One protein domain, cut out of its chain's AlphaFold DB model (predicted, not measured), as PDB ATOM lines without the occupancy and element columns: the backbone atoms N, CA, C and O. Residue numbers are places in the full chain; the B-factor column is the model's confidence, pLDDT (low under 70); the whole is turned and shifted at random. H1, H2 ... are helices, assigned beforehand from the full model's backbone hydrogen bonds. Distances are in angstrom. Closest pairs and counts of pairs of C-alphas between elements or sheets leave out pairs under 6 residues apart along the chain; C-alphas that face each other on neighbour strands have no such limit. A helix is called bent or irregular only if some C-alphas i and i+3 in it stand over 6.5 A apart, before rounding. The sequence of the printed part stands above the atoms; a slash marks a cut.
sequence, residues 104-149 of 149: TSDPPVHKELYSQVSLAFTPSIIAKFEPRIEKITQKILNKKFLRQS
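What this domain is: This is residues 104 to 149 of the 149 residues of an uncharacterized protein of Thaumarchaeota archaeon (UniProt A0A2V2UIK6). Two helices make a wide, open V: the short H1 is one arm, the long H2 is the other, and residues 119 to 122 make the corner between them. The two arms do not pack on each other, and residues 104 to 108 fold back at the far end of H1. The printed part has 46 residues with two named helices, H1 then H2 along the chain, and no named strand; the class is all helix. It is extended, with a radius of gyration of the C-alphas of 18.1 A, and the C-alphas span 57 by 25 by 9 A along their three main axes.

How they stand to each other: H1, residues 109 to 118, is joined by a tight link of 4 residues to H2, residues 123 to 145. The two helices are apart, with no C-alpha of the one within 8 A of the other. H2 has a kink of 30 degrees near residue 131. It is irregular, but only just: C-alphas 128 and 131 are 6.9 A apart. Every O i to N i+4 pair is within hydrogen-bond range in H1; in H2, 16 of 19 are.

Where its parts are: H1 begins at C-alpha 109, at (29.151, -5.221, 9.116), and measures 14.2 A from first to last C-alpha. H2 begins at C-alpha 123, at (9.236, 4.048, -1.148), and ends at C-alpha 145, at (7.765, -1.463, -33.494), a length of 32.8 A.

The domain as a whole: The two C-alphas farthest apart are those of Pro 108 and Ser 149, at 56.8 A. Residues 106 to 112 and 114 to 149 stand free. The printed part has no cut and ends at residue 149, the chain's last residue. The mean pLDDT of the printed part is 90.4; residues 146 to 149 of this predicted model are under 70.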
ATOM      1  N   THR A 104      27.860 -10.362   0.973       88.38
ATOM      2  CA  THR A 104      28.841 -11.353   1.456       88.38
ATOM      3  C   THR A 104      29.379 -10.974   2.830       88.38
ATOM      4  O   THR A 104      30.583 -11.020   3.084       88.38
ATOM      5  N   SER A 105      28.515 -10.470   3.699       89.62
ATOM      6  CA  SER A 105      28.887 -10.054   5.046       89.62
ATOM      7  C   SER A 105      27.762 -10.392   6.004       89.62
ATOM      8  O   SER A 105      26.592 -10.329   5.634       89.62
ATOM      9  N   ASP A 106      28.127 -10.707   7.242       91.25
ATOM     10  CA  ASP A 106      27.183 -10.916   8.336       91.25
ATOM     11  C   ASP A 106      27.120  -9.677   9.249       91.25
ATOM     12  O   ASP A 106      27.956  -8.765   9.154       91.25
ATOM     13  N   PRO A 107      26.117  -9.576  10.140       92.56
ATOM     14  CA  PRO A 107      26.123  -8.576  11.201       92.56
ATOM     15  C   PRO A 107      27.398  -8.655  12.071       92.56
ATOM     16  O   PRO A 107      27.874  -9.755  12.346       92.56
ATOM     17  N   PRO A 108      27.939  -7.515  12.552       92.88
ATOM     18  CA  PRO A 108      27.386  -6.161  12.446       92.88
ATOM     19  C   PRO A 108      27.685  -5.445  11.117       92.88
ATOM     20  O   PRO A 108      26.952  -4.521  10.770       92.88
ATOM     21  N   VAL A 109      28.685  -5.890  10.349       92.19
ATOM     22  CA  VAL A 109      29.151  -5.221   9.116       92.19
ATOM     23  C   VAL A 109      28.031  -5.095   8.082       92.19
ATOM     24  O   VAL A 109      27.791  -4.011   7.551       92.19
ATOM     25  N   HIS A 110      27.261  -6.168   7.861       93.31
ATOM     26  CA  HIS A 110      26.089  -6.127   6.980       93.31
ATOM     27  C   HIS A 110      25.101  -5.024   7.379       93.31
ATOM     28  O   HIS A 110      24.551  -4.333   6.524       93.31
ATOM     29  N   LYS A 111      24.851  -4.849   8.684       93.94
ATOM     30  CA  LYS A 111      23.874  -3.875   9.192       93.94
ATOM     31  C   LYS A 111      24.323  -2.444   8.911       93.94
ATOM     32  O   LYS A 111      23.497  -1.616   8.532       93.94
ATOM     33  N   GLU A 112      25.612  -2.171   9.068       94.56
ATOM     34  CA  GLU A 112      26.201  -0.870   8.760       94.56
ATOM     35  C   GLU A 112      26.097  -0.556   7.262       94.56
ATOM     36  O   GLU A 112      25.502   0.459   6.892       94.56
ATOM     37  N   LEU A 113      26.548  -1.473   6.399       94.25
ATOM     38  CA  LEU A 113      26.446  -1.325   4.942       94.25
ATOM     39  C   LEU A 113      24.987  -1.148   4.490       94.25
ATOM     40  O   LEU A 113      24.671  -0.256   3.700       94.25
ATOM     41  N   TYR A 114      24.075  -1.960   5.029       95.12
ATOM     42  CA  TYR A 114      22.654  -1.880   4.709       95.12
ATOM     43  C   TYR A 114      22.055  -0.534   5.123       95.12
ATOM     44  O   TYR A 114      21.261   0.036   4.374       95.12
ATOM     45  N   SER A 115      22.438   0.002   6.287       95.25
ATOM     46  CA  SER A 115      21.917   1.285   6.771       95.25
ATOM     47  C   SER A 115      22.211   2.429   5.801       95.25
ATOM     48  O   SER A 115      21.331   3.245   5.546       95.25
ATOM     49  N   GLN A 116      23.385   2.426   5.168       94.12
ATOM     50  CA  GLN A 116      23.771   3.431   4.180       94.12
ATOM     51  C   GLN A 116      23.002   3.252   2.866       94.12
ATOM     52  O   GLN A 116      22.461   4.213   2.319       94.12
ATOM     53  N   VAL A 117      22.911   2.011   2.373       93.44
ATOM     54  CA  VAL A 117      22.245   1.702   1.099       93.44
ATOM     55  C   VAL A 117      20.735   1.929   1.187       93.44
ATOM     56  O   VAL A 117      20.151   2.517   0.280       93.44
ATOM     57  N   SER A 118      20.094   1.509   2.279       93.94
ATOM     58  CA  SER A 118      18.631   1.549   2.442       93.94
ATOM     59  C   SER A 118      18.028   2.952   2.297       93.94
ATOM     60  O   SER A 118      16.907   3.088   1.804       93.94
ATOM     61  N   LEU A 119      18.793   4.001   2.620       92.94
ATOM     62  CA  LEU A 119      18.382   5.399   2.460       92.94
ATOM     63  C   LEU A 119      18.062   5.762   1.005       92.94
ATOM     64  O   LEU A 119      17.212   6.618   0.771       92.94
ATOM     65  N   ALA A 120      18.691   5.100   0.030       92.50
ATOM     66  CA  ALA A 120      18.448   5.312  -1.397       92.50
ATOM     67  C   ALA A 120      17.271   4.486  -1.954       92.50
ATOM     68  O   ALA A 120      16.848   4.716  -3.084       92.50
ATOM     69  N   PHE A 121      16.722   3.545  -1.179       93.94
ATOM     70  CA  PHE A 121      15.672   2.612  -1.615       93.94
ATOM     71  C   PHE A 121      14.357   2.793  -0.842       93.94
ATOM     72  O   PHE A 121      13.567   1.860  -0.699       93.94
ATOM     73  N   THR A 122      14.089   4.001  -0.346       95.25
ATOM     74  CA  THR A 122      12.810   4.303   0.316       95.25
ATOM     75  C   THR A 122      11.648   4.308  -0.685       95.25
ATOM     76  O   THR A 122      11.852   4.662  -1.852       95.25
ATOM     77  N   PRO A 123      10.401   4.015  -0.258       95.81
ATOM     78  CA  PRO A 123       9.236   4.048  -1.148       95.81
ATOM     79  C   PRO A 123       9.086   5.370  -1.915       95.81
ATOM     80  O   PRO A 123       8.775   5.363  -3.101       95.81
ATOM     81  N   SER A 124       9.381   6.505  -1.268       96.25
ATOM     82  CA  SER A 124       9.333   7.828  -1.907       96.25
ATOM     83  C   SER A 124      10.383   7.991  -3.010       96.25
ATOM     84  O   SER A 124      10.085   8.557  -4.061       96.25
ATOM     85  N   ILE A 125      11.606   7.491  -2.803       95.12
ATOM     86  CA  ILE A 125      12.658   7.545  -3.826       95.12
ATOM     87  C   ILE A 125      12.316   6.616  -4.993       95.12
ATOM     88  O   ILE A 125      12.426   7.034  -6.143       95.12
ATOM     89  N   ILE A 126      11.838   5.401  -4.713       95.19
ATOM     90  CA  ILE A 126      11.409   4.454  -5.750       95.19
ATOM     91  C   ILE A 126      10.270   5.035  -6.597       95.19
ATOM     92  O   ILE A 126      10.353   4.989  -7.822       95.19
ATOM     93  N   ALA A 127       9.273   5.675  -5.979       96.25
ATOM     94  CA  ALA A 127       8.179   6.330  -6.701       96.25
ATOM     95  C   ALA A 127       8.673   7.433  -7.660       96.25
ATOM     96  O   ALA A 127       8.155   7.587  -8.761       96.25
ATOM     97  N   LYS A 128       9.737   8.167  -7.308       96.44
ATOM     98  CA  LYS A 128      10.331   9.177  -8.206       96.44
ATOM     99  C   LYS A 128      10.993   8.572  -9.448       96.44
ATOM    100  O   LYS A 128      11.167   9.280 -10.441       96.44
ATOM    101  N   PHE A 129      11.377   7.295  -9.415       95.88
ATOM    102  CA  PHE A 129      11.953   6.612 -10.575       95.88
ATOM    103  C   PHE A 129      10.900   6.110 -11.567       95.88
ATOM    104  O   PHE A 129      11.237   5.929 -12.740       95.88
ATOM    105  N   GLU A 130       9.647   5.938 -11.141       95.56
ATOM    106  CA  GLU A 130       8.564   5.390 -11.965       95.56
ATOM    107  C   GLU A 130       8.399   6.120 -13.315       95.56
ATOM    108  O   GLU A 130       8.537   5.452 -14.348       95.56
ATOM    109  N   PRO A 131       8.288   7.467 -13.385       97.19
ATOM    110  CA  PRO A 131       8.113   8.156 -14.670       97.19
ATOM    111  C   PRO A 131       9.306   7.976 -15.623       97.19
ATOM    112  O   PRO A 131       9.167   7.957 -16.849       97.19
ATOM    113  N   ARG A 132      10.522   7.843 -15.074       96.62
ATOM    114  CA  ARG A 132      11.735   7.621 -15.875       96.62
ATOM    115  C   ARG A 132      11.760   6.207 -16.449       96.62
ATOM    116  O   ARG A 132      12.137   6.046 -17.612       96.62
ATOM    117  N   ILE A 133      11.396   5.208 -15.647       97.12
ATOM    118  CA  ILE A 133      11.305   3.808 -16.080       97.12
ATOM    119  C   ILE A 133      10.261   3.682 -17.190       97.12
ATOM    120  O   ILE A 133      10.565   3.107 -18.238       97.12
ATOM    121  N   GLU A 134       9.086   4.285 -17.011       97.38
ATOM    122  CA  GLU A 134       8.021   4.303 -18.016       97.38
ATOM    123  C   GLU A 134       8.507   4.926 -19.331       97.38
ATOM    124  O   GLU A 134       8.448   4.293 -20.387       97.38
ATOM    125  N   LYS A 135       9.114   6.118 -19.267       97.81
ATOM    126  CA  LYS A 135       9.643   6.811 -20.450       97.81
ATOM    127  C   LYS A 135      10.680   5.985 -21.217       97.81
ATOM    128  O   LYS A 135      10.651   5.943 -22.449       97.81
ATOM    129  N   ILE A 136      11.627   5.356 -20.514       97.62
ATOM    130  CA  ILE A 136      12.660   4.516 -21.144       97.62
ATOM    131  C   ILE A 136      12.019   3.280 -21.779       97.62
ATOM    132  O   ILE A 136      12.332   2.953 -22.925       97.62
ATOM    133  N   THR A 137      11.097   2.636 -21.066       97.44
ATOM    134  CA  THR A 137      10.374   1.454 -21.544       97.44
ATOM    135  C   THR A 137       9.593   1.776 -22.815       97.44
ATOM    136  O   THR A 137       9.785   1.108 -23.832       97.44
ATOM    137  N   GLN A 138       8.816   2.864 -22.819       97.00
ATOM    138  CA  GLN A 138       8.049   3.298 -23.987       97.00
ATOM    139  C   GLN A 138       8.955   3.604 -25.184       97.00
ATOM    140  O   GLN A 138       8.665   3.197 -26.309       97.00
ATOM    141  N   LYS A 139      10.093   4.272 -24.955       96.31
ATOM    142  CA  LYS A 139      11.078   4.542 -26.013       96.31
ATOM    143  C   LYS A 139      11.611   3.250 -26.637       96.31
ATOM    144  O   LYS A 139      11.754   3.181 -27.859       96.31
ATOM    145  N   ILE A 140      11.929   2.244 -25.822       96.56
ATOM    146  CA  ILE A 140      12.442   0.951 -26.298       96.56
ATOM    147  C   ILE A 140      11.363   0.198 -27.083       96.56
ATOM    148  O   ILE A 140      11.654  -0.298 -28.173       96.56
ATOM    149  N   LEU A 141      10.132   0.155 -26.570       95.44
ATOM    150  CA  LEU A 141       9.003  -0.491 -27.240       95.44
ATOM    151  C   LEU A 141       8.721   0.165 -28.595       95.44
ATOM    152  O   LEU A 141       8.764  -0.516 -29.618       95.44
ATOM    153  N   ASN A 142       8.564   1.491 -28.634       93.00
ATOM    154  CA  ASN A 142       8.299   2.234 -29.870       93.00
ATOM    155  C   ASN A 142       9.404   2.036 -30.918       93.00
ATOM    156  O   ASN A 142       9.114   1.820 -32.092       93.00
ATOM    157  N   LYS A 143      10.680   2.036 -30.503       86.81
ATOM    158  CA  LYS A 143      11.810   1.765 -31.409       86.81
ATOM    159  C   LYS A 143      11.744   0.363 -32.022       86.81
ATOM    160  O   LYS A 143      12.176   0.181 -33.158       86.81
ATOM    161  N   LYS A 144      11.264  -0.633 -31.272       76.31
ATOM    162  CA  LYS A 144      11.152  -2.013 -31.757       76.31
ATOM    163  C   LYS A 144      10.014  -2.156 -32.772       76.31
ATOM    164  O   LYS A 144      10.212  -2.836 -33.772       76.31
ATOM    165  N   PHE A 145       8.892  -1.469 -32.556       72.12
ATOM    166  CA  PHE A 145       7.765  -1.463 -33.494       72.12
ATOM    167  C   PHE A 145       8.093  -0.748 -34.814       72.12
ATOM    168  O   PHE A 145       7.744  -1.259 -35.867       72.12
ATOM    169  N   LEU A 146       8.871   0.341 -34.783       63.69
ATOM    170  CA  LEU A 146       9.312   1.064 -35.993       63.69
ATOM    171  C   LEU A 146      10.381   0.334 -36.833       63.69
ATOM    172  O   LEU A 146      10.723   0.792 -37.915       63.69
ATOM    173  N   ARG A 147      10.966  -0.763 -36.334       60.41
ATOM    174  CA  ARG A 147      11.965  -1.575 -37.064       60.41
ATOM    175  C   ARG A 147      11.364  -2.789 -37.780       60.41
ATOM    176  O   ARG A 147      12.106  -3.499 -38.449       60.41
ATOM    177  N   GLN A 148      10.075  -3.062 -37.580       54.66
ATOM    178  CA  GLN A 148       9.361  -4.213 -38.154       54.66
ATOM    179  C   GLN A 148       8.323  -3.809 -39.218       54.66
ATOM    180  O   GLN A 148       7.601  -4.668 -39.716       54.66
ATOM    181  N   SER A 149       8.270  -2.519 -39.553       49.44
ATOM    182  CA  SER A 149       7.439  -1.878 -40.578       49.44
ATOM    183  C   SER A 149       8.336  -1.221 -41.614       49.44
ATOM    184  O   SER A 149       8.055  -1.373 -42.818       49.44
TER     185      SER A 149